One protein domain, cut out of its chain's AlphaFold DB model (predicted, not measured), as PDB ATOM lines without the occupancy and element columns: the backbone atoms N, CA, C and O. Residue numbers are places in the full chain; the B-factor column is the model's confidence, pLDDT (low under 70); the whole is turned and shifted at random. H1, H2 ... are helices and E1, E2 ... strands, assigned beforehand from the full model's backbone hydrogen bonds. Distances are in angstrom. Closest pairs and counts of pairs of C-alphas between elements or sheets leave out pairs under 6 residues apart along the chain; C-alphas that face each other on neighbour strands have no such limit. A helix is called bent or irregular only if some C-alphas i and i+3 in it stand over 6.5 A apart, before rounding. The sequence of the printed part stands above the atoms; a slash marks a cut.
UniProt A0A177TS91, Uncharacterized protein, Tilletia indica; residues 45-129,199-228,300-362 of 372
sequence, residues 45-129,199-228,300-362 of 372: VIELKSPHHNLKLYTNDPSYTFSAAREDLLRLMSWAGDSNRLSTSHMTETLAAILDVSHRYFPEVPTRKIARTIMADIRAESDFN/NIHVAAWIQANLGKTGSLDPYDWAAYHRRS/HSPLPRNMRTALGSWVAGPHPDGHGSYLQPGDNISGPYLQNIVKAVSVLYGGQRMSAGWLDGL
ATOM      1  N   VAL A  45      88.821 -20.794 144.075       92.81
ATOM      2  CA  VAL A  45      87.824 -21.682 143.464       92.81
ATOM      3  C   VAL A  45      87.548 -22.850 144.405       92.81
ATOM      4  O   VAL A  45      88.475 -23.492 144.894       92.81
ATOM      5  N   ILE A  46      86.271 -23.125 144.645       91.94
ATOM      6  CA  ILE A  46      85.776 -24.308 145.347       91.94
ATOM      7  C   ILE A  46      85.112 -25.195 144.297       91.94
ATOM      8  O   ILE A  46      84.117 -24.805 143.685       91.94
ATOM      9  N   GLU A  47      85.658 -26.388 144.083       92.44
ATOM     10  CA  GLU A  47      85.056 -27.379 143.193       92.44
ATOM     11  C   GLU A  47      84.165 -28.325 143.998       92.44
ATOM     12  O   GLU A  47      84.601 -28.934 144.977       92.44
ATOM     13  N   LEU A  48      82.902 -28.441 143.596       92.31
ATOM     14  CA  LEU A  48      81.907 -29.287 144.247       92.31
ATOM     15  C   LEU A  48      81.295 -30.261 143.252       92.31
ATOM     16  O   LEU A  48      81.036 -29.928 142.096       92.31
ATOM     17  N   LYS A  49      80.986 -31.465 143.731       90.06
ATOM     18  CA  LYS A  49      80.206 -32.439 142.974       90.06
ATOM     19  C   LYS A  49      78.719 -32.204 143.240       90.06
ATOM     20  O   LYS A  49      78.227 -32.533 144.318       90.06
ATOM     21  N   SER A  50      78.020 -31.627 142.268       89.88
ATOM     22  CA  SER A  50      76.552 -31.581 142.257       89.88
ATOM     23  C   SER A  50      75.989 -32.930 141.759       89.88
ATOM     24  O   SER A  50      76.768 -33.782 141.311       89.88
ATOM     25  N   PRO A  51      74.663 -33.163 141.793       89.00
ATOM     26  CA  PRO A  51      74.072 -34.443 141.393       89.00
ATOM     27  C   PRO A  51      74.476 -34.930 139.991       89.00
ATOM     28  O   PRO A  51      74.634 -36.132 139.786       89.00
ATOM     29  N   HIS A  52      74.670 -34.012 139.039       88.19
ATOM     30  CA  HIS A  52      74.878 -34.359 137.627       88.19
ATOM     31  C   HIS A  52      76.100 -33.694 136.971       88.19
ATOM     32  O   HIS A  52      76.397 -33.991 135.816       88.19
ATOM     33  N   HIS A  53      76.819 -32.810 137.668       92.75
ATOM     34  CA  HIS A  53      77.993 -32.120 137.119       92.75
ATOM     35  C   HIS A  53      78.948 -31.621 138.215       92.75
ATOM     36  O   HIS A  53      78.583 -31.530 139.389       92.75
ATOM     37  N   ASN A  54      80.169 -31.253 137.829       92.56
ATOM     38  CA  ASN A  54      81.076 -30.530 138.719       92.56
ATOM     39  C   ASN A  54      80.777 -29.033 138.635       92.56
ATOM     40  O   ASN A  54      80.775 -28.458 137.547       92.56
ATOM     41  N   LEU A  55      80.541 -28.419 139.785       92.62
ATOM     42  CA  LEU A  55      80.254 -27.004 139.930       92.62
ATOM     43  C   LEU A  55      81.498 -26.286 140.457       92.62
ATOM     44  O   LEU A  55      82.151 -26.764 141.385       92.62
ATOM     45  N   LYS A  56      81.817 -25.135 139.865       92.81
ATOM     46  CA  LYS A  56      82.894 -24.254 140.324       92.81
ATOM     47  C   LYS A  56      82.277 -23.036 140.987       92.81
ATOM     48  O   LYS A  56      81.557 -22.298 140.325       92.81
ATOM     49  N   LEU A  57      82.584 -22.839 142.262       94.12
ATOM     50  CA  LEU A  57      82.191 -21.659 143.024       94.12
ATOM     51  C   LEU A  57      83.409 -20.768 143.227       94.12
ATOM     52  O   LEU A  57      84.493 -21.267 143.531       94.12
ATOM     53  N   TYR A  58      83.237 -19.461 143.086       93.88
ATOM     54  CA  TYR A  58      84.313 -18.493 143.279       93.88
ATOM     55  C   TYR A  58      84.228 -17.854 144.669       93.88
ATOM     56  O   TYR A  58      83.162 -17.785 145.273       93.88
ATOM     57  N   THR A  59      85.364 -17.406 145.205       95.12
ATOM     58  CA  THR A  59      85.430 -16.739 146.513       95.12
ATOM     59  C   THR A  59      86.531 -15.685 146.544       95.12
ATOM     60  O   THR A  59      87.607 -15.883 145.980       95.12
ATOM     61  N   ASN A  60      86.293 -14.575 147.241       95.81
ATOM     62  CA  ASN A  60      87.315 -13.568 147.558       95.81
ATOM     63  C   ASN A  60      87.889 -13.762 148.983       95.81
ATOM     64  O   ASN A  60      88.722 -12.978 149.433       95.81
ATOM     65  N   ASP A  61      87.474 -14.826 149.680       96.19
ATOM     66  CA  ASP A  61      88.033 -15.306 150.946       96.19
ATOM     67  C   ASP A  61      88.384 -16.801 150.811       96.19
ATOM     68  O   ASP A  61      87.614 -17.667 151.243       96.19
ATOM     69  N   PRO A  62      89.538 -17.144 150.201       92.88
ATOM     70  CA  PRO A  62      89.937 -18.537 149.972       92.88
ATOM     71  C   PRO A  62      90.118 -19.355 151.255       92.88
ATOM     72  O   PRO A  62      90.073 -20.582 151.220       92.88
ATOM     73  N   SER A  63      90.312 -18.691 152.400       94.12
ATOM     74  CA  SER A  63      90.415 -19.363 153.698       94.12
ATOM     75  C   SER A  63      89.060 -19.862 154.213       94.12
ATOM     76  O   SER A  63      89.009 -20.712 155.100       94.12
ATOM     77  N   TYR A  64      87.952 -19.353 153.666       96.75
ATOM     78  CA  TYR A  64      86.603 -19.808 153.979       96.75
ATOM     79  C   TYR A  64      86.161 -20.921 153.026       96.75
ATOM     80  O   TYR A  64      85.532 -20.692 151.996       96.75
ATOM     81  N   THR A  65      86.537 -22.148 153.374       95.75
ATOM     82  CA  THR A  65      86.266 -23.344 152.570       95.75
ATOM     83  C   THR A  65      84.818 -23.824 152.706       95.75
ATOM     84  O   THR A  65      84.093 -23.432 153.622       95.75
ATOM     85  N   PHE A  66      84.410 -24.764 151.847       96.38
ATOM     86  CA  PHE A  66      83.114 -25.441 151.977       96.38
ATOM     87  C   PHE A  66      82.934 -26.121 153.347       96.38
ATOM     88  O   PHE A  66      81.848 -26.067 153.921       96.38
ATOM     89  N   SER A  67      83.996 -26.722 153.901       96.69
ATOM     90  CA  SER A  67      83.952 -27.335 155.238       96.69
ATOM     91  C   SER A  67      83.723 -26.290 156.327       96.69
ATOM     92  O   SER A  67      82.861 -26.479 157.179       96.69
ATOM     93  N   ALA A  68      84.423 -25.152 156.260       97.50
ATOM     94  CA  ALA A  68      84.236 -24.059 157.212       97.50
ATOM     95  C   ALA A  68      82.813 -23.473 157.143       97.50
ATOM     96  O   ALA A  68      82.190 -23.223 158.175       97.50
ATOM     97  N   ALA A  69      82.262 -23.313 155.934       98.25
ATOM     98  CA  ALA A  69      80.876 -22.890 155.746       98.25
ATOM     99  C   ALA A  69      79.874 -23.916 156.303       98.25
ATOM    100  O   ALA A  69      78.893 -23.542 156.946       98.25
ATOM    101  N   ARG A  70      80.138 -25.215 156.118       98.06
ATOM    102  CA  ARG A  70      79.319 -26.293 156.688       98.06
ATOM    103  C   ARG A  70      79.327 -26.278 158.213       98.06
ATOM    104  O   ARG A  70      78.271 -26.425 158.819       98.06
ATOM    105  N   GLU A  71      80.488 -26.093 158.829       97.94
ATOM    106  CA  GLU A  71      80.616 -25.981 160.285       97.94
ATOM    107  C   GLU A  71      79.850 -24.775 160.837       97.94
ATOM    108  O   GLU A  71      79.168 -24.902 161.853       97.94
ATOM    109  N   ASP A  72      79.917 -23.625 160.162       98.50
ATOM    110  CA  ASP A  72      79.137 -22.443 160.533       98.50
ATOM    111  C   ASP A  72      77.627 -22.714 160.446       98.50
ATOM    112  O   ASP A  72      76.904 -22.439 161.406       98.50
ATOM    113  N   LEU A  73      77.152 -23.313 159.347       98.38
ATOM    114  CA  LEU A  73      75.738 -23.652 159.180       98.38
ATOM    115  C   LEU A  73      75.261 -24.629 160.263       98.38
ATOM    116  O   LEU A  73      74.243 -24.380 160.905       98.38
ATOM    117  N   LEU A  74      76.015 -25.701 160.521       97.88
ATOM    118  CA  LEU A  74      75.693 -26.681 161.564       97.88
ATOM    119  C   LEU A  74      75.691 -26.055 162.962       97.88
ATOM    120  O   LEU A  74      74.801 -26.344 163.763       97.88
ATOM    121  N   ARG A  75      76.651 -25.168 163.257       97.75
ATOM    122  CA  ARG A  75      76.694 -24.425 164.523       97.75
ATOM    123  C   ARG A  75      75.443 -23.570 164.690       97.75
ATOM    124  O   ARG A  75      74.858 -23.563 165.771       97.75
ATOM    125  N   LEU A  76      75.028 -22.866 163.638       97.75
ATOM    126  CA  LEU A  76      73.854 -22.002 163.693       97.75
ATOM    127  C   LEU A  76      72.550 -22.801 163.810       97.75
ATOM    128  O   LEU A  76      71.720 -22.466 164.652       97.75
ATOM    129  N   MET A  77      72.395 -23.878 163.036       97.81
ATOM    130  CA  MET A  77      71.255 -24.798 163.142       97.81
ATOM    131  C   MET A  77      71.169 -25.408 164.545       97.81
ATOM    132  O   MET A  77      70.103 -25.410 165.153       97.81
ATOM    133  N   SER A  78      72.295 -25.853 165.108       97.19
ATOM    134  CA  SER A  78      72.332 -26.389 166.471       97.19
ATOM    135  C   SER A  78      71.959 -25.348 167.518       97.19
ATOM    136  O   SER A  78      71.244 -25.674 168.462       97.19
ATOM    137  N   TRP A  79      72.428 -24.108 167.374       96.69
ATOM    138  CA  TRP A  79      72.065 -23.016 168.274       96.69
ATOM    139  C   TRP A  79      70.568 -22.681 168.210       96.69
ATOM    140  O   TRP A  79      69.975 -22.345 169.234       96.69
ATOM    141  N   ALA A  80      69.958 -22.788 167.029       95.88
ATOM    142  CA  ALA A  80      68.534 -22.541 166.831       95.88
ATOM    143  C   ALA A  80      67.635 -23.705 167.299       95.88
ATOM    144  O   ALA A  80      66.442 -23.501 167.495       95.88
ATOM    145  N   GLY A  81      68.197 -24.897 167.546       96.38
ATOM    146  CA  GLY A  81      67.423 -26.112 167.837       96.38
ATOM    147  C   GLY A  81      66.928 -26.839 166.579       96.38
ATOM    148  O   GLY A  81      66.028 -27.669 166.655       96.38
ATOM    149  N   ASP A  82      67.546 -26.561 165.432       94.25
ATOM    150  CA  ASP A  82      67.082 -26.914 164.088       94.25
ATOM    151  C   ASP A  82      68.034 -27.863 163.342       94.25
ATOM    152  O   ASP A  82      68.014 -27.950 162.114       94.25
ATOM    153  N   SER A  83      68.866 -28.622 164.063       93.50
ATOM    154  CA  SER A  83      69.909 -29.497 163.490       93.50
ATOM    155  C   SER A  83      69.416 -30.490 162.426       93.50
ATOM    156  O   SER A  83      70.212 -30.936 161.605       93.50
ATOM    157  N   ASN A  84      68.120 -30.814 162.411       91.56
ATOM    158  CA  ASN A  84      67.516 -31.800 161.509       91.56
ATOM    159  C   ASN A  84      66.629 -31.178 160.410       91.56
ATOM    160  O   ASN A  84      65.919 -31.906 159.720       91.56
ATOM    161  N   ARG A  85      66.627 -29.847 160.246       94.06
ATOM    162  CA  ARG A  85      65.749 -29.153 159.282       94.06
ATOM    163  C   ARG A  85      66.171 -29.311 157.824       94.06
ATOM    164  O   ARG A  85      65.323 -29.239 156.938       94.06
ATOM    165  N   LEU A  86      67.455 -29.563 157.574       95.38
ATOM    166  CA  LEU A  86      67.992 -29.827 156.241       95.38
ATOM    167  C   LEU A  86      68.475 -31.271 156.146       95.38
ATOM    168  O   LEU A  86      69.285 -31.722 156.955       95.38
ATOM    169  N   SER A  87      68.035 -31.978 155.105       93.62
ATOM    170  CA  SER A  87      68.656 -33.243 154.706       93.62
ATOM    171  C   SER A  87      70.100 -33.006 154.244       93.62
ATOM    172  O   SER A  87      70.471 -31.893 153.874       93.62
ATOM    173  N   THR A  88      70.929 -34.051 154.193       92.12
ATOM    174  CA  THR A  88      72.318 -33.927 153.710       92.12
ATOM    175  C   THR A  88      72.406 -33.352 152.292       92.12
ATOM    176  O   THR A  88      73.306 -32.556 152.008       92.12
ATOM    177  N   SER A  89      71.477 -33.727 151.404       92.62
ATOM    178  CA  SER A  89      71.427 -33.207 150.033       92.62
ATOM    179  C   SER A  89      71.047 -31.729 150.013       92.62
ATOM    180  O   SER A  89      71.782 -30.934 149.428       92.62
ATOM    181  N   HIS A  90      69.979 -31.340 150.718       95.44
ATOM    182  CA  HIS A  90      69.560 -29.940 150.795       95.44
ATOM    183  C   HIS A  90      70.607 -29.082 151.498       95.44
ATOM    184  O   HIS A  90      70.873 -27.984 151.048       95.44
ATOM    185  N   MET A  91      71.274 -29.580 152.539       97.00
ATOM    186  CA  MET A  91      72.368 -28.865 153.197       97.00
ATOM    187  C   MET A  91      73.522 -28.575 152.235       97.00
ATOM    188  O   MET A  91      74.084 -27.484 152.257       97.00
ATOM    189  N   THR A  92      73.872 -29.539 151.380       96.94
ATOM    190  CA  THR A  92      74.947 -29.367 150.395       96.94
ATOM    191  C   THR A  92      74.555 -28.343 149.330       96.94
ATOM    192  O   THR A  92      75.350 -27.455 149.031       96.94
ATOM    193  N   GLU A  93      73.325 -28.418 148.814       98.25
ATOM    194  CA  GLU A  93      72.784 -27.440 147.861       98.25
ATOM    195  C   GLU A  93      72.677 -26.035 148.477       98.25
ATOM    196  O   GLU A  93      73.126 -25.067 147.870       98.25
ATOM    197  N   THR A  94      72.161 -25.925 149.705       98.69
ATOM    198  CA  THR A  94      72.075 -24.676 150.476       98.69
ATOM    199  C   THR A  94      73.451 -24.038 150.632       98.69
ATOM    200  O   THR A  94      73.615 -22.860 150.339       98.69
ATOM    201  N   LEU A  95      74.463 -24.800 151.057       98.44
ATOM    202  CA  LEU A  95      75.825 -24.282 151.212       98.44
ATOM    203  C   LEU A  95      76.437 -23.850 149.881       98.44
ATOM    204  O   LEU A  95      77.096 -22.812 149.832       98.44
ATOM    205  N   ALA A  96      76.217 -24.622 148.815       98.44
ATOM    206  CA  ALA A  96      76.691 -24.262 147.488       98.44
ATOM    207  C   ALA A  96      76.066 -22.938 147.026       98.44
ATOM    208  O   ALA A  96      76.793 -22.050 146.591       98.44
ATOM    209  N   ALA A  97      74.751 -22.776 147.199       98.81
ATOM    210  CA  ALA A  97      74.038 -21.553 146.851       98.81
ATOM    211  C   ALA A  97      74.522 -20.355 147.679       98.81
ATOM    212  O   ALA A  97      74.823 -19.309 147.117       98.81
ATOM    213  N   ILE A  98      74.668 -20.516 149.002       98.88
ATOM    214  CA  ILE A  98      75.171 -19.465 149.902       98.88
ATOM    215  C   ILE A  98      76.560 -18.996 149.465       98.88
ATOM    216  O   ILE A  98      76.805 -17.792 149.405       98.88
ATOM    217  N   LEU A  99      77.473 -19.923 149.172       98.50
ATOM    218  CA  LEU A  99      78.826 -19.581 148.738       98.50
ATOM    219  C   LEU A  99      78.822 -18.895 147.368       98.50
ATOM    220  O   LEU A  99      79.517 -17.890 147.219       98.50
ATOM    221  N   ASP A 100      78.017 -19.378 146.415       98.19
ATOM    222  CA  ASP A 100      77.920 -18.766 145.087       98.19
ATOM    223  C   ASP A 100      77.392 -17.332 145.171       98.19
ATOM    224  O   ASP A 100      78.079 -16.400 144.753       98.19
ATOM    225  N   VAL A 101      76.226 -17.114 145.796       98.56
ATOM    226  CA  VAL A 101      75.628 -15.770 145.891       98.56
ATOM    227  C   VAL A 101      76.522 -14.793 146.646       98.56
ATOM    228  O   VAL A 101      76.572 -13.615 146.297       98.56
ATOM    229  N   SER A 102      77.269 -15.280 147.643       98.56
ATOM    230  CA  SER A 102      78.154 -14.451 148.462       98.56
ATOM    231  C   SER A 102      79.283 -13.813 147.665       98.56
ATOM    232  O   SER A 102      79.707 -12.713 148.001       98.56
ATOM    233  N   HIS A 103      79.787 -14.482 146.629       96.25
ATOM    234  CA  HIS A 103      80.794 -13.909 145.736       96.25
ATOM    235  C   HIS A 103      80.166 -13.281 144.495       96.25
ATOM    236  O   HIS A 103      80.535 -12.175 144.115       96.25
ATOM    237  N   ARG A 104      79.179 -13.952 143.894       96.56
ATOM    238  CA  ARG A 104      78.535 -13.534 142.647       96.56
ATOM    239  C   ARG A 104      77.848 -12.177 142.766       96.56
ATOM    240  O   ARG A 104      77.959 -11.359 141.855       96.56
ATOM    241  N   TYR A 105      77.119 -11.948 143.858       97.94
ATOM    242  CA  TYR A 105      76.288 -10.752 144.027       97.94
ATOM    243  C   TYR A 105      76.893  -9.709 144.966       97.94
ATOM    244  O   TYR A 105      76.479  -8.552 144.928       97.94
ATOM    245  N   PHE A 106      77.889 -10.095 145.765       97.50
ATOM    246  CA  PHE A 106      78.558  -9.222 146.731       97.50
ATOM    247  C   PHE A 106      80.097  -9.322 146.644       97.50
ATOM    248  O   PHE A 106      80.760  -9.496 147.672       97.50
ATOM    249  N   PRO A 107      80.700  -9.243 145.439       95.38
ATOM    250  CA  PRO A 107      82.139  -9.461 145.241       95.38
ATOM    251  C   PRO A 107      83.039  -8.470 145.998       95.38
ATOM    252  O   PRO A 107      84.228  -8.734 146.183       95.38
ATOM    253  N   GLU A 108      82.498  -7.335 146.436       94.88
ATOM    254  CA  GLU A 108      83.184  -6.294 147.198       94.88
ATOM    255  C   GLU A 108      83.299  -6.591 148.707       94.88
ATOM    256  O   GLU A 108      84.103  -5.965 149.401       94.88
ATOM    257  N   VAL A 109      82.536  -7.560 149.228       97.25
ATOM    258  CA  VAL A 109      82.555  -7.961 150.643       97.25
ATOM    259  C   VAL A 109      83.183  -9.354 150.777       97.25
ATOM    260  O   VAL A 109      82.902 -10.222 149.954       97.25
ATOM    261  N   PRO A 110      84.008  -9.630 151.812       97.75
ATOM    262  CA  PRO A 110      84.541 -10.973 152.035       97.75
ATOM    263  C   PRO A 110      83.438 -12.042 152.056       97.75
ATOM    264  O   PRO A 110      82.503 -11.938 152.856       97.75
ATOM    265  N   THR A 111      83.588 -13.093 151.243       98.31
ATOM    266  CA  THR A 111      82.609 -14.172 151.035       98.31
ATOM    267  C   THR A 111      82.105 -14.734 152.361       98.31
ATOM    268  O   THR A 111      80.902 -14.890 152.539       98.31
ATOM    269  N   ARG A 112      82.987 -14.935 153.351       98.44
ATOM    270  CA  ARG A 112      82.609 -15.382 154.703       98.44
ATOM    271  C   ARG A 112      81.573 -14.491 155.378       98.44
ATOM    272  O   ARG A 112      80.670 -14.992 156.040       98.44
ATOM    273  N   LYS A 113      81.712 -13.168 155.279       98.44
ATOM    274  CA  LYS A 113      80.812 -12.230 155.966       98.44
ATOM    275  C   LYS A 113      79.419 -12.264 155.352       98.44
ATOM    276  O   LYS A 113      78.442 -12.284 156.100       98.44
ATOM    277  N   ILE A 114      79.333 -12.324 154.025       98.69
ATOM    278  CA  ILE A 114      78.052 -12.444 153.325       98.69
ATOM    279  C   ILE A 114      77.440 -13.817 153.569       98.69
ATOM    280  O   ILE A 114      76.294 -13.881 153.991       98.69
ATOM    281  N   ALA A 115      78.217 -14.896 153.462       98.81
ATOM    282  CA  ALA A 115      77.731 -16.249 153.710       98.81
ATOM    283  C   ALA A 115      77.093 -16.381 155.099       98.81
ATOM    284  O   ALA A 115      75.971 -16.863 155.230       98.81
ATOM    285  N   ARG A 116      77.759 -15.860 156.136       98.62
ATOM    286  CA  ARG A 116      77.227 -15.818 157.506       98.62
ATOM    287  C   ARG A 116      75.972 -14.955 157.642       98.62
ATOM    288  O   ARG A 116      75.114 -15.271 158.459       98.62
ATOM    289  N   THR A 117      75.868 -13.886 156.855       98.56
ATOM    290  CA  THR A 117      74.679 -13.024 156.814       98.56
ATOM    291  C   THR A 117      73.502 -13.759 156.174       98.56
ATOM    292  O   THR A 117      72.438 -13.806 156.775       98.56
ATOM    293  N   ILE A 118      73.707 -14.420 155.032       98.75
ATOM    294  CA  ILE A 118      72.674 -15.216 154.356       98.75
ATOM    295  C   ILE A 118      72.247 -16.418 155.215       98.75
ATOM    296  O   ILE A 118      71.061 -16.698 155.323       98.75
ATOM    297  N   MET A 119      73.171 -17.105 155.900       98.75
ATOM    298  CA  MET A 119      72.817 -18.166 156.864       98.75
ATOM    299  C   MET A 119      71.923 -17.644 157.997       98.75
ATOM    300  O   MET A 119      70.964 -18.306 158.391       98.75
ATOM    301  N   ALA A 120      72.252 -16.467 158.536       98.19
ATOM    302  CA  ALA A 120      71.474 -15.816 159.584       98.19
ATOM    303  C   ALA A 120      70.092 -15.365 159.090       98.19
ATOM    304  O   ALA A 120      69.126 -15.448 159.845       98.19
ATOM    305  N   ASP A 121      70.004 -14.935 157.837       98.25
ATOM    306  CA  ASP A 121      68.756 -14.568 157.182       98.25
ATOM    307  C   ASP A 121      67.857 -15.788 156.936       98.25
ATOM    308  O   ASP A 121      66.725 -15.822 157.402       98.25
ATOM    309  N   ILE A 122      68.394 -16.879 156.378       98.50
ATOM    310  CA  ILE A 122      67.671 -18.159 156.242       98.50
ATOM    311  C   ILE A 122      67.099 -18.624 157.590       98.50
ATOM    312  O   ILE A 122      65.973 -19.122 157.662       98.50
ATOM    313  N   ARG A 123      67.859 -18.449 158.677       97.19
ATOM    314  CA  ARG A 123      67.375 -18.728 160.033       97.19
ATOM    315  C   ARG A 123      66.238 -17.795 160.446       97.19
ATOM    316  O   ARG A 123      65.347 -18.217 161.169       97.19
ATOM    317  N   ALA A 124      66.301 -16.514 160.106       95.19
ATOM    318  CA  ALA A 124      65.252 -15.559 160.451       95.19
ATOM    319  C   ALA A 124      63.956 -15.820 159.664       95.19
ATOM    320  O   ALA A 124      62.877 -15.646 160.221       95.19
ATOM    321  N   GLU A 125      64.082 -16.267 158.416       94.69
ATOM    322  CA  GLU A 125      62.982 -16.414 157.464       94.69
ATOM    323  C   GLU A 125      62.270 -17.773 157.551       94.69
ATOM    324  O   GLU A 125      61.049 -17.855 157.437       94.69
ATOM    325  N   SER A 126      63.005 -18.870 157.753       95.94
ATOM    326  CA  SER A 126      62.424 -20.222 157.646       95.94
ATOM    327  C   SER A 126      62.873 -21.214 158.709       95.94
ATOM    328  O   SER A 126      62.471 -22.378 158.641       95.94
ATOM    329  N   ASP A 127      63.744 -20.808 159.640       96.38
ATOM    330  CA  ASP A 127      64.439 -21.729 160.548       96.38
ATOM    331  C   ASP A 127      65.024 -22.937 159.771       96.38
ATOM    332  O   ASP A 127      64.904 -24.098 160.158       96.38
ATOM    333  N   PHE A 128      65.630 -22.660 158.606       97.69
ATOM    334  CA  PHE A 128      66.228 -23.644 157.688       97.69
ATOM    335  C   PHE A 128      65.261 -24.658 157.056       97.69
ATOM    336  O   PHE A 128      65.705 -25.635 156.448       97.69
ATOM    337  N   ASN A 129      63.948 -24.459 157.155       96.38
ATOM    338  CA  ASN A 129      62.975 -25.325 156.502       96.38
ATOM    339  C   ASN A 129      62.848 -24.972 155.009       96.38
ATOM    340  O   ASN A 129      62.092 -24.085 154.620       96.38
ATOM    341  N   ASN A 199      65.931 -20.631 145.360       98.69
ATOM    342  CA  ASN A 199      65.407 -19.745 146.391       98.69
ATOM    343  C   ASN A 199      66.436 -18.701 146.843       98.69
ATOM    344  O   ASN A 199      66.163 -17.501 146.814       98.69
ATOM    345  N   ILE A 200      67.639 -19.166 147.188       98.88
ATOM    346  CA  ILE A 200      68.722 -18.314 147.681       98.88
ATOM    347  C   ILE A 200      69.222 -17.388 146.568       98.88
ATOM    348  O   ILE A 200      69.463 -16.211 146.824       98.88
ATOM    349  N   HIS A 201      69.319 -17.865 145.322       98.69
ATOM    350  CA  HIS A 201      69.706 -17.010 144.197       98.69
ATOM    351  C   HIS A 201      68.703 -15.894 143.912       98.69
ATOM    352  O   HIS A 201      69.133 -14.782 143.608       98.69
ATOM    353  N   VAL A 202      67.400 -16.171 143.994       98.50
ATOM    354  CA  VAL A 202      66.362 -15.152 143.788       98.50
ATOM    355  C   VAL A 202      66.423 -14.112 144.905       98.50
ATOM    356  O   VAL A 202      66.588 -12.928 144.612       98.50
ATOM    357  N   ALA A 203      66.371 -14.538 146.170       98.12
ATOM    358  CA  ALA A 203      66.390 -13.628 147.316       98.12
ATOM    359  C   ALA A 203      67.668 -12.776 147.356       98.12
ATOM    360  O   ALA A 203      67.603 -11.547 147.398       98.12
ATOM    361  N   ALA A 204      68.841 -13.407 147.251       98.56
ATOM    362  CA  ALA A 204      70.116 -12.703 147.330       98.56
ATOM    363  C   ALA A 204      70.334 -11.735 146.156       98.56
ATOM    364  O   ALA A 204      70.934 -10.679 146.348       98.56
ATOM    365  N   TRP A 205      69.828 -12.044 144.954       98.06
ATOM    366  CA  TRP A 205      69.887 -11.119 143.814       98.06
ATOM    367  C   TRP A 205      69.067  -9.849 144.077       98.06
ATOM    368  O   TRP A 205      69.516  -8.744 143.765       98.06
ATOM    369  N   ILE A 206      67.885  -9.985 144.684       96.69
ATOM    370  CA  ILE A 206      67.034  -8.844 145.043       96.69
ATOM    371  C   ILE A 206      67.691  -8.031 146.154       96.69
ATOM    372  O   ILE A 206      67.868  -6.826 145.993       96.69
ATOM    373  N   GLN A 207      68.120  -8.684 147.237       97.19
ATOM    374  CA  GLN A 207      68.818  -8.032 148.348       97.19
ATOM    375  C   GLN A 207      70.063  -7.276 147.871       97.19
ATOM    376  O   GLN A 207      70.264  -6.121 148.251       97.19
ATOM    377  N   ALA A 208      70.872  -7.874 146.992       97.38
ATOM    378  CA  ALA A 208      72.050  -7.220 146.432       97.38
ATOM    379  C   ALA A 208      71.687  -5.942 145.676       97.38
ATOM    380  O   ALA A 208      72.273  -4.891 145.924       97.38
ATOM    381  N   ASN A 209      70.697  -6.000 144.788       95.81
ATOM    382  CA  ASN A 209      70.309  -4.849 143.977       95.81
ATOM    383  C   ASN A 209      69.568  -3.771 144.789       95.81
ATOM    384  O   ASN A 209      69.789  -2.580 144.552       95.81
ATOM    385  N   LEU A 210      68.797  -4.148 145.817       94.25
ATOM    386  CA  LEU A 210      68.281  -3.218 146.828       94.25
ATOM    387  C   LEU A 210      69.434  -2.514 147.547       94.25
ATOM    388  O   LEU A 210      69.500  -1.291 147.566       94.25
ATOM    389  N   GLY A 211      70.397  -3.259 148.083       94.69
ATOM    390  CA  GLY A 211      71.537  -2.683 148.794       94.69
ATOM    391  C   GLY A 211      72.397  -1.765 147.918       94.69
ATOM    392  O   GLY A 211      72.719  -0.647 148.319       94.69
ATOM    393  N   LYS A 212      72.715  -2.189 146.692       94.06
ATOM    394  CA  LYS A 212      73.563  -1.445 145.742       94.06
ATOM    395  C   LYS A 212      72.887  -0.192 145.186       94.06
ATOM    396  O   LYS A 212      73.560   0.775 144.827       94.06
ATOM    397  N   THR A 213      71.557  -0.157 145.157       92.31
ATOM    398  CA  THR A 213      70.795   1.061 144.836       92.31
ATOM    399  C   THR A 213      70.546   1.960 146.037       92.31
ATOM    400  O   THR A 213      69.970   3.025 145.853       92.31
ATOM    401  N   GLY A 214      70.970   1.552 147.239       91.25
ATOM    402  CA  GLY A 214      70.603   2.215 148.486       91.25
ATOM    403  C   GLY A 214      69.093   2.242 148.677       91.25
ATOM    404  O   GLY A 214      68.538   3.276 149.035       91.25
ATOM    405  N   SER A 215      68.451   1.106 148.406       89.69
ATOM    406  CA  SER A 215      67.011   0.899 148.451       89.69
ATOM    407  C   SER A 215      66.266   1.854 147.529       89.69
ATOM    408  O   SER A 215      65.472   2.669 147.983       89.69
ATOM    409  N   LEU A 216      66.540   1.794 146.228       88.62
ATOM    410  CA  LEU A 216      65.594   2.348 145.263       88.62
ATOM    411  C   LEU A 216      64.523   1.312 144.959       88.62
ATOM    412  O   LEU A 216      64.811   0.111 144.911       88.62
ATOM    413  N   ASP A 217      63.313   1.797 144.692       87.06
ATOM    414  CA  ASP A 217      62.235   0.967 144.175       87.06
ATOM    415  C   ASP A 217      62.707   0.227 142.903       87.06
ATOM    416  O   ASP A 217      63.321   0.852 142.026       87.06
ATOM    417  N   PRO A 218      62.462  -1.093 142.775       89.06
ATOM    418  CA  PRO A 218      62.784  -1.842 141.568       89.06
ATOM    419  C   PRO A 218      62.260  -1.234 140.259       89.06
ATOM    420  O   PRO A 218      62.904  -1.411 139.220       89.06
ATOM    421  N   TYR A 219      61.161  -0.465 140.283       87.44
ATOM    422  CA  TYR A 219      60.677   0.285 139.116       87.44
ATOM    423  C   TYR A 219      61.697   1.319 138.603       87.44
ATOM    424  O   TYR A 219      61.756   1.591 137.401       87.44
ATOM    425  N   ASP A 220      62.562   1.838 139.477       89.44
ATOM    426  CA  ASP A 220      63.590   2.825 139.144       89.44
ATOM    427  C   ASP A 220      64.953   2.204 138.790       89.44
ATOM    428  O   ASP A 220      65.855   2.910 138.313       89.44
ATOM    429  N   TRP A 221      65.129   0.886 138.959       91.25
ATOM    430  CA  TRP A 221      66.415   0.215 138.727       91.25
ATOM    431  C   TRP A 221      66.905   0.362 137.289       91.25
ATOM    432  O   TRP A 221      68.095   0.580 137.072       91.25
ATOM    433  N   ALA A 222      66.015   0.357 136.295       91.75
ATOM    434  CA  ALA A 222      66.414   0.525 134.898       91.75
ATOM    435  C   ALA A 222      67.031   1.913 134.641       91.75
ATOM    436  O   ALA A 222      68.030   2.045 133.929       91.75
ATOM    437  N   ALA A 223      66.454   2.964 135.230       90.56
ATOM    438  CA  ALA A 223      66.993   4.316 135.131       90.56
ATOM    439  C   ALA A 223      68.304   4.452 135.914       90.56
ATOM    440  O   ALA A 223      69.255   5.063 135.420       90.56
ATOM    441  N   TYR A 224      68.372   3.847 137.101       90.12
ATOM    442  CA  TYR A 224      69.584   3.784 137.910       90.12
ATOM    443  C   TYR A 224      70.739   3.102 137.164       90.12
ATOM    444  O   TYR A 224      71.814   3.687 137.029       90.12
ATOM    445  N   HIS A 225      70.489   1.930 136.582       90.50
ATOM    446  CA  HIS A 225      71.469   1.120 135.855       90.50
ATOM    447  C   HIS A 225      72.080   1.827 134.648       90.50
ATOM    448  O   HIS A 225      73.280   1.751 134.385       90.50
ATOM    449  N   ARG A 226      71.256   2.564 133.892       88.62
ATOM    450  CA  ARG A 226      71.744   3.360 132.757       88.62
ATOM    451  C   ARG A 226      72.672   4.486 133.208       88.62
ATOM    452  O   ARG A 226      73.610   4.818 132.489       88.62
ATOM    453  N   ARG A 227      72.419   5.085 134.377       85.56
ATOM    454  CA  ARG A 227      73.250   6.165 134.927       85.56
ATOM    455  C   ARG A 227      74.558   5.646 135.514       85.56
ATOM    456  O   ARG A 227      75.581   6.291 135.304       85.56
ATOM    457  N   SER A 228      74.539   4.509 136.213       80.56
ATOM    458  CA  SER A 228      75.751   3.914 136.791       80.56
ATOM    459  C   SER A 228      76.748   3.499 135.705       80.56
ATOM    460  O   SER A 228      77.921   3.849 135.793       80.56
ATOM    461  N   HIS A 300      71.036  10.455 144.197       54.31
ATOM    462  CA  HIS A 300      69.598  10.261 144.438       54.31
ATOM    463  C   HIS A 300      69.317   8.922 145.134       54.31
ATOM    464  O   HIS A 300      68.173   8.493 145.201       54.31
ATOM    465  N   SER A 301      70.368   8.250 145.618       59.16
ATOM    466  CA  SER A 301      70.250   7.045 146.433       59.16
ATOM    467  C   SER A 301      69.894   7.463 147.860       59.16
ATOM    468  O   SER A 301      70.689   8.148 148.500       59.16
ATOM    469  N   PRO A 302      68.719   7.092 148.362       73.44
ATOM    470  CA  PRO A 302      68.178   7.663 149.587       73.44
ATOM    471  C   PRO A 302      68.764   7.074 150.869       73.44
ATOM    472  O   PRO A 302      68.816   7.759 151.889       73.44
ATOM    473  N   LEU A 303      69.226   5.821 150.814       87.25
ATOM    474  CA  LEU A 303      69.842   5.122 151.934       87.25
ATOM    475  C   LEU A 303      71.299   4.743 151.629       87.25
ATOM    476  O   LEU A 303      71.697   4.666 150.459       87.25
ATOM    477  N   PRO A 304      72.122   4.507 152.672       90.75
ATOM    478  CA  PRO A 304      73.479   4.001 152.504       90.75
ATOM    479  C   PRO A 304      73.513   2.679 151.726       90.75
ATOM    480  O   PRO A 304      72.660   1.817 151.895       90.75
ATOM    481  N   ARG A 305      74.544   2.474 150.903       93.31
ATOM    482  CA  ARG A 305      74.743   1.198 150.200       93.31
ATOM    483  C   ARG A 305      75.443   0.200 151.109       93.31
ATOM    484  O   ARG A 305      76.672   0.148 151.153       93.31
ATOM    485  N   ASN A 306      74.676  -0.548 151.888       95.38
ATOM    486  CA  ASN A 306      75.209  -1.566 152.787       95.38
ATOM    487  C   ASN A 306      74.231  -2.739 152.967       95.38
ATOM    488  O   ASN A 306      73.075  -2.683 152.538       95.38
ATOM    489  N   MET A 307      74.686  -3.805 153.631       96.25
ATOM    490  CA  MET A 307      73.843  -4.980 153.889       96.25
ATOM    491  C   MET A 307      72.650  -4.697 154.806       96.25
ATOM    492  O   MET A 307      71.648  -5.402 154.726       96.25
ATOM    493  N   ARG A 308      72.712  -3.675 155.668       94.75
ATOM    494  CA  ARG A 308      71.553  -3.298 156.488       94.75
ATOM    495  C   ARG A 308      70.428  -2.764 155.612       94.75
ATOM    496  O   ARG A 308      69.280  -3.118 155.838       94.75
ATOM    497  N   THR A 309      70.760  -1.943 154.624       93.06
ATOM    498  CA  THR A 309      69.805  -1.449 153.636       93.06
ATOM    499  C   THR A 309      69.295  -2.580 152.749       93.06
ATOM    500  O   THR A 309      68.091  -2.685 152.567       93.06
ATOM    501  N   ALA A 310      70.165  -3.488 152.294       94.56
ATOM    502  CA  ALA A 310      69.754  -4.678 151.540       94.56
ATOM    503  C   ALA A 310      68.679  -5.511 152.269       94.56
ATOM    504  O   ALA A 310      67.640  -5.824 151.694       94.56
ATOM    505  N   LEU A 311      68.922  -5.834 153.545       94.00
ATOM    506  CA  LEU A 311      68.052  -6.676 154.375       94.00
ATOM    507  C   LEU A 311      66.838  -5.924 154.933       94.00
ATOM    508  O   LEU A 311      65.740  -6.458 155.004       94.00
ATOM    509  N   GLY A 312      67.009  -4.674 155.359       84.44
ATOM    510  CA  GLY A 312      65.904  -3.880 155.892       84.44
ATOM    511  C   GLY A 312      64.836  -3.638 154.829       84.44
ATOM    512  O   GLY A 312      63.648  -3.800 155.094       84.44
ATOM    513  N   SER A 313      65.264  -3.319 153.609       83.69
ATOM    514  CA  SER A 313      64.366  -3.071 152.482       83.69
ATOM    515  C   SER A 313      63.748  -4.336 151.898       83.69
ATOM    516  O   SER A 313      62.685  -4.266 151.290       83.69
ATOM    517  N   TRP A 314      64.383  -5.490 152.109       86.81
ATOM    518  CA  TRP A 314      63.793  -6.795 151.811       86.81
ATOM    519  C   TRP A 314      62.489  -7.013 152.592       86.81
ATOM    520  O   TRP A 314      61.516  -7.509 152.039       86.81
ATOM    521  N   VAL A 315      62.435  -6.550 153.845       84.00
ATOM    522  CA  VAL A 315      61.288  -6.777 154.736       84.00
ATOM    523  C   VAL A 315      60.313  -5.598 154.787       84.00
ATOM    524  O   VAL A 315      59.100  -5.803 154.769       84.00
ATOM    525  N   ALA A 316      60.808  -4.358 154.848       81.62
ATOM    526  CA  ALA A 316      59.953  -3.165 154.876       81.62
ATOM    527  C   ALA A 316      59.466  -2.725 153.489       81.62
ATOM    528  O   ALA A 316      58.474  -1.998 153.400       81.62
ATOM    529  N   GLY A 317      60.155  -3.155 152.431       79.62
ATOM    530  CA  GLY A 317      60.028  -2.610 151.087       79.62
ATOM    531  C   GLY A 317      61.150  -1.620 150.742       79.62
ATOM    532  O   GLY A 317      61.903  -1.161 151.606       79.62
ATOM    533  N   PRO A 318      61.290  -1.278 149.453       78.44
ATOM    534  CA  PRO A 318      62.413  -0.511 148.942       78.44
ATOM    535  C   PRO A 318      62.327   0.992 149.234       78.44
ATOM    536  O   PRO A 318      63.058   1.750 148.609       78.44
ATOM    537  N   HIS A 319      61.451   1.485 150.113       75.56
ATOM    538  CA  HIS A 319      61.223   2.927 150.170       75.56
ATOM    539  C   HIS A 319      62.431   3.683 150.790       75.56
ATOM    540  O   HIS A 319      62.951   3.264 151.831       75.56
ATOM    541  N   PRO A 320      62.868   4.813 150.191       63.53
ATOM    542  CA  PRO A 320      63.936   5.692 150.685       63.53
ATOM    543  C   PRO A 320      63.820   6.073 152.170       63.53
ATOM    544  O   PRO A 320      64.715   5.860 152.979       63.53
ATOM    545  N   ASP A 321      62.690   6.675 152.510       68.31
ATOM    546  CA  ASP A 321      62.260   7.157 153.822       68.31
ATOM    547  C   ASP A 321      60.731   6.941 153.894       68.31
ATOM    548  O   ASP A 321      60.298   5.893 153.458       68.31
ATOM    549  N   GLY A 322      59.862   7.810 154.412       65.94
ATOM    550  CA  GLY A 322      58.430   7.786 154.003       65.94
ATOM    551  C   GLY A 322      57.495   6.713 154.601       65.94
ATOM    552  O   GLY A 322      57.382   6.658 155.814       65.94
ATOM    553  N   HIS A 323      56.790   5.905 153.785       67.69
ATOM    554  CA  HIS A 323      55.965   4.740 154.196       67.69
ATOM    555  C   HIS A 323      56.546   3.459 153.557       67.69
ATOM    556  O   HIS A 323      56.700   3.427 152.341       67.69
ATOM    557  N   GLY A 324      56.901   2.424 154.334       70.88
ATOM    558  CA  GLY A 324      57.529   1.182 153.822       70.88
ATOM    559  C   GLY A 324      59.071   1.156 153.779       70.88
ATOM    560  O   GLY A 324      59.665   0.520 152.922       70.88
ATOM    561  N   SER A 325      59.737   1.887 154.670       81.12
ATOM    562  CA  SER A 325      61.190   1.932 154.880       81.12
ATOM    563  C   SER A 325      61.477   1.488 156.303       81.12
ATOM    564  O   SER A 325      60.790   1.893 157.244       81.12
ATOM    565  N   TYR A 326      62.552   0.725 156.481       85.56
ATOM    566  CA  TYR A 326      62.941   0.162 157.775       85.56
ATOM    567  C   TYR A 326      63.435   1.200 158.806       85.56
ATOM    568  O   TYR A 326      63.790   0.855 159.935       85.56
ATOM    569  N   LEU A 327      63.532   2.478 158.420       83.06
ATOM    570  CA  LEU A 327      63.921   3.583 159.304       83.06
ATOM    571  C   LEU A 327      62.728   4.329 159.922       83.06
ATOM    572  O   LEU A 327      62.925   5.256 160.709       83.06
ATOM    573  N   GLN A 328      61.497   3.971 159.563       82.75
ATOM    574  CA  GLN A 328      60.312   4.744 159.922       82.75
ATOM    575  C   GLN A 328      59.819   4.478 161.345       82.75
ATOM    576  O   GLN A 328      59.743   3.323 161.773       82.75
ATOM    577  N   PRO A 329      59.353   5.520 162.057       73.06
ATOM    578  CA  PRO A 329      58.520   5.339 163.239       73.06
ATOM    579  C   PRO A 329      57.228   4.600 162.856       73.06
ATOM    580  O   PRO A 329      56.381   5.152 162.161       73.06
ATOM    581  N   GLY A 330      57.082   3.352 163.301       74.31
ATOM    582  CA  GLY A 330      55.931   2.499 162.977       74.31
ATOM    583  C   GLY A 330      56.298   1.207 162.252       74.31
ATOM    584  O   GLY A 330      55.513   0.263 162.306       74.31
ATOM    585  N   ASP A 331      57.500   1.114 161.668       80.19
ATOM    586  CA  ASP A 331      58.035  -0.182 161.258       80.19
ATOM    587  C   ASP A 331      58.359  -1.017 162.502       80.19
ATOM    588  O   ASP A 331      59.306  -0.754 163.248       80.19
ATOM    589  N   ASN A 332      57.534  -2.029 162.740       82.56
ATOM    590  CA  ASN A 332      57.684  -2.977 163.833       82.56
ATOM    591  C   ASN A 332      58.149  -4.361 163.355       82.56
ATOM    592  O   ASN A 332      58.164  -5.291 164.162       82.56
ATOM    593  N   ILE A 333      58.532  -4.499 162.079       84.62
ATOM    594  CA  ILE A 333      58.938  -5.774 161.479       84.62
ATOM    595  C   ILE A 333      60.453  -5.814 161.254       84.62
ATOM    596  O   ILE A 333      61.112  -6.737 161.741       84.62
ATOM    597  N   SER A 334      61.041  -4.806 160.602       87.69
ATOM    598  CA  SER A 334      62.464  -4.877 160.217       87.69
ATOM    599  C   SER A 334      63.401  -4.790 161.414       87.69
ATOM    600  O   SER A 334      64.465  -5.401 161.413       87.69
ATOM    601  N   GLY A 335      63.021  -4.055 162.462       88.50
ATOM    602  CA  GLY A 335      63.795  -3.965 163.702       88.50
ATOM    603  C   GLY A 335      64.041  -5.342 164.340       88.50
ATOM    604  O   GLY A 335      65.202  -5.741 164.470       88.50
ATOM    605  N   PRO A 336      62.983  -6.086 164.719       90.19
ATOM    606  CA  PRO A 336      63.103  -7.461 165.204       90.19
ATOM    607  C   PRO A 336      63.806  -8.408 164.224       90.19
ATOM    608  O   PRO A 336      64.647  -9.203 164.645       90.19
ATOM    609  N   TYR A 337      63.524  -8.298 162.925       92.69
ATOM    610  CA  TYR A 337      64.171  -9.110 161.892       92.69
ATOM    611  C   TYR A 337      65.695  -8.895 161.845       92.69
ATOM    612  O   TYR A 337      66.466  -9.840 162.025       92.69
ATOM    613  N   LEU A 338      66.157  -7.643 161.741       94.00
ATOM    614  CA  LEU A 338      67.583  -7.304 161.759       94.00
ATOM    615  C   LEU A 338      68.247  -7.717 163.079       94.00
ATOM    616  O   LEU A 338      69.398  -8.153 163.078       94.00
ATOM    617  N   GLN A 339      67.536  -7.613 164.209       93.00
ATOM    618  CA  GLN A 339      68.021  -8.095 165.507       93.00
ATOM    619  C   GLN A 339      68.226  -9.615 165.519       93.00
ATOM    620  O   GLN A 339      69.248 -10.081 166.028       93.00
ATOM    621  N   ASN A 340      67.299 -10.381 164.942       94.06
ATOM    622  CA  ASN A 340      67.421 -11.834 164.824       94.06
ATOM    623  C   ASN A 340      68.617 -12.224 163.949       94.06
ATOM    624  O   ASN A 340      69.399 -13.090 164.353       94.06
ATOM    625  N   ILE A 341      68.825 -11.526 162.830       96.56
ATOM    626  CA  ILE A 341      69.992 -11.728 161.966       96.56
ATOM    627  C   ILE A 341      71.286 -11.468 162.738       96.56
ATOM    628  O   ILE A 341      72.138 -12.349 162.822       96.56
ATOM    629  N   VAL A 342      71.458 -10.303 163.373       95.94
ATOM    630  CA  VAL A 342      72.730 -10.010 164.067       95.94
ATOM    631  C   VAL A 342      72.956 -10.888 165.298       95.94
ATOM    632  O   VAL A 342      74.106 -11.169 165.645       95.94
ATOM    633  N   LYS A 343      71.889 -11.386 165.937       95.75
ATOM    634  CA  LYS A 343      71.984 -12.396 167.000       95.75
ATOM    635  C   LYS A 343      72.531 -13.716 166.452       95.75
ATOM    636  O   LYS A 343      73.447 -14.273 167.051       95.75
ATOM    637  N   ALA A 344      72.028 -14.177 165.309       96.81
ATOM    638  CA  ALA A 344      72.537 -15.359 164.619       96.81
ATOM    639  C   ALA A 344      73.994 -15.171 164.155       96.81
ATOM    640  O   ALA A 344      74.839 -16.025 164.411       96.81
ATOM    641  N   VAL A 345      74.333 -14.016 163.576       97.00
ATOM    642  CA  VAL A 345      75.721 -13.700 163.198       97.00
ATOM    643  C   VAL A 345      76.642 -13.723 164.426       97.00
ATOM    644  O   VAL A 345      77.728 -14.291 164.353       97.00
ATOM    645  N   SER A 346      76.205 -13.197 165.577       96.75
ATOM    646  CA  SER A 346      76.991 -13.207 166.825       96.75
ATOM    647  C   SER A 346      77.453 -14.618 167.220       96.75
ATOM    648  O   SER A 346      78.592 -14.795 167.654       96.75
ATOM    649  N   VAL A 347      76.621 -15.646 167.009       96.50
ATOM    650  CA  VAL A 347      76.966 -17.061 167.269       96.50
ATOM    651  C   VAL A 347      78.168 -17.508 166.434       96.50
ATOM    652  O   VAL A 347      79.046 -18.219 166.924       96.50
ATOM    653  N   LEU A 348      78.250 -17.051 165.186       96.31
ATOM    654  CA  LEU A 348      79.310 -17.406 164.238       96.31
ATOM    655  C   LEU A 348      80.633 -16.673 164.517       96.31
ATOM    656  O   LEU A 348      81.682 -17.060 163.999       96.31
ATOM    657  N   TYR A 349      80.609 -15.645 165.368       94.75
ATOM    658  CA  TYR A 349      81.785 -14.911 165.845       94.75
ATOM    659  C   TYR A 349      82.049 -15.154 167.339       94.75
ATOM    660  O   TYR A 349      82.433 -14.249 168.077       94.75
ATOM    661  N   GLY A 350      81.835 -16.390 167.800       89.56
ATOM    662  CA  GLY A 350      82.177 -16.800 169.166       89.56
ATOM    663  C   GLY A 350      81.284 -16.183 170.244       89.56
ATOM    664  O   GLY A 350      81.720 -16.010 171.376       89.56
ATOM    665  N   GLY A 351      80.051 -15.806 169.897       82.31
ATOM    666  CA  GLY A 351      79.095 -15.197 170.823       82.31
ATOM    667  C   GLY A 351      79.347 -13.714 171.106       82.31
ATOM    668  O   GLY A 351      78.662 -13.136 171.951       82.31
ATOM    669  N   GLN A 352      80.294 -13.073 170.410       87.25
ATOM    670  CA  GLN A 352      80.496 -11.629 170.507       87.25
ATOM    671  C   GLN A 352      79.217 -10.899 170.108       87.25
ATOM    672  O   GLN A 352      78.717 -11.078 169.000       87.25
ATOM    673  N   ARG A 353      78.690 -10.062 171.009       86.62
ATOM    674  CA  ARG A 353      77.443  -9.333 170.772       86.62
ATOM    675  C   ARG A 353      77.621  -8.340 169.626       86.62
ATOM    676  O   ARG A 353      78.190  -7.265 169.812       86.62
ATOM    677  N   MET A 354      77.085  -8.686 168.464       91.31
ATOM    678  CA  MET A 354      76.993  -7.787 167.322       91.31
ATOM    679  C   MET A 354      75.732  -6.927 167.412       91.31
ATOM    680  O   MET A 354      74.727  -7.305 168.016       91.31
ATOM    681  N   SER A 355      75.795  -5.738 166.820       89.19
ATOM    682  CA  SER A 355      74.650  -4.844 166.649       89.19
ATOM    683  C   SER A 355      74.312  -4.709 165.167       89.19
ATOM    684  O   SER A 355      75.110  -5.094 164.311       89.19
ATOM    685  N   ALA A 356      73.165  -4.101 164.849       86.06
ATOM    686  CA  ALA A 356      72.812  -3.750 163.469       86.06
ATOM    687  C   ALA A 356      73.903  -2.914 162.766       86.06
ATOM    688  O   ALA A 356      74.058  -3.016 161.554       86.06
ATOM    689  N   GLY A 357      74.722  -2.173 163.526       89.25
ATOM    690  CA  GLY A 357      75.873  -1.431 163.004       89.25
ATOM    691  C   GLY A 357      76.966  -2.306 162.378       89.25
ATOM    692  O   GLY A 357      77.771  -1.812 161.597       89.25
ATOM    693  N   TRP A 358      76.998  -3.611 162.670       94.69
ATOM    694  CA  TRP A 358      77.893  -4.540 161.977       94.69
ATOM    695  C   TRP A 358      77.527  -4.681 160.492       94.69
ATOM    696  O   TRP A 358      78.418  -4.697 159.645       94.69
ATOM    697  N   LEU A 359      76.226  -4.704 160.174       95.44
ATOM    698  CA  LEU A 359      75.722  -4.744 158.796       95.44
ATOM    699  C   LEU A 359      76.016  -3.436 158.046       95.44
ATOM    700  O   LEU A 359      76.256  -3.469 156.842       95.44
ATOM    701  N   ASP A 360      76.071  -2.305 158.759       94.00
ATOM    702  CA  ASP A 360      76.447  -1.012 158.177       94.00
ATOM    703  C   ASP A 360      77.899  -1.007 157.657       94.00
ATOM    704  O   ASP A 360      78.217  -0.296 156.704       94.00
ATOM    705  N   GLY A 361      78.775  -1.830 158.248       94.88
ATOM    706  CA  GLY A 361      80.166  -2.003 157.822       94.88
ATOM    707  C   GLY A 361      80.359  -2.927 156.613       94.88
ATOM    708  O   GLY A 361      81.471  -3.016 156.092       94.88
ATOM    709  N   LEU A 362      79.307  -3.618 156.163       97.31
ATOM    710  CA  LEU A 362      79.313  -4.406 154.930       97.31
ATOM    711  C   LEU A 362      78.863  -3.509 153.774       97.31
ATOM    712  O   LEU A 362      77.713  -3.558 153.339       97.31
TER     713      LEU A 362
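AT A GLANCE: This is residues 45 to 129, 199 to 228 and 300 to 362 of the 372 residues of an uncharacterized protein of Tilletia indica (UniProt A0A177TS91). A compact body of crossed helices is built round H3, the helix nearest to the mean of the C-alphas, with H1, H2 and H7 packed on it and H4 and H6 crossing each other beside it. The small strand hairpin E1 E2 packs on H2 at one end; H5 and the long link of residues 317 to 333 lie toward the other end, and short H8 packs on H6. The 178 printed residues hold, in chain order, E1, E2, H1, H2, H3, H4, H5, H6, H7 and H8, two strands in one antiparallel sheet of order E1 - E2 and eight helices, and the class is mostly helix. The whole is compact, with a radius of gyration of the C-alphas of 16.3 A, and spans 44 by 36 by 25 A.

HOW THE PARTS SIT: E1, residues 45 to 49, and E2, residues 54 to 59, form an antiparallel hairpin, with 152 degrees between their directions; N 46 and O 57 are 2.8 A apart and N 57 and O 46 are 2.9 A apart, within hydrogen-bond range. H1 is residues 66 to 80 and H2 residues 88 to 104. E2 and H2 have 11 pairs of C-alphas within 8 A, the closest those of Thr 59 and His 103 at 5.5 A. H2, with residues 95 to 99 alone, touches H1 at a steep tilt of 67 degrees, only just short of about perpendicular; the closest C-alphas are those of Arg 70 and Leu 95, 6.8 A. H3, residues 111 to 126, touches H1 at Leu 73 and Met 119, the closest C-alphas, 6.6 A, with a shallow tilt of 33 degrees, only just short of steep, the same way. H2 touches H3 with residues 98 to 103 alone, closest at the C-alphas of Ser 102 and Thr 111, 5.2 A, at a steep tilt of 53 degrees. H4, residues 199 to 212, touches H2 at a shallow tilt of 22 degrees, the same way, closest at the C-alphas of Ala 97 and Ile 200, 6.3 A. H5, residues 218 to 228, is close to H4 but not clearly touching, with the C-alphas of Leu 210 and Pro 218 closest at 7.7 A; it is irregular, C-alphas 219 and 222 being 7.1 A apart. H6, residues 307 to 316, touches H4 at a steep tilt of 69 degrees, only just short of about perpendicular, closest at the C-alphas of Gly 211 and Ala 310, 3.8 A. H6 and H7, residues 334 to 348, form a helical hairpin, closest at the C-alphas of Gly 312 and Ser 334, 5.6 A. H7 touches H3 with 15 pairs of C-alphas within 8 A, the closest those of Ala 120 and Ile 341 at 5.0 A, at a steep tilt of 54 degrees, opposite ways. H8, residues 357 to 360, touches H6 at the C-alphas of Arg 308 and Leu 359, the closest, 5.0 A. Among the pairs that are apart are H5 and H6, and H1 and H4. In H1, H2, H3 and H4 every O i to N i+4 pair is within hydrogen-bond range; the figures are 5 of 7 in H5, 5 of 6 in H6 and 10 of 11 in H7, and H8 is too short for such a pair.

IN THESE COORDINATES: E1 begins at C-alpha 45, (87.824, -21.682, 143.464), and E2 is 16.4 A long from first to last C-alpha. H1 measures 21.0 A, H2 24.0 A, H3 22.1 A and H4 20.0 A. H4 begins at C-alpha 199, (65.407, -19.745, 146.391). H7 measures 21.4 A, and H8 ends at C-alpha 360, (76.447, -1.012, 158.177).

THE WHOLE: The C-alphas farthest apart, those of His 52 and Pro 329, are 50.0 A from each other. Residues 130 to 198 and 229 to 299 are not printed; C-alphas 129 and 199 are 11.8 A apart, and C-alphas 228 and 300 are 11.7 A apart. Of the links that are printed whole, the one from H6 to H7, 17 residues, is long. The mean pLDDT of the printed part is 92.0, with residues 300 to 301 and 320 to 323 under 70.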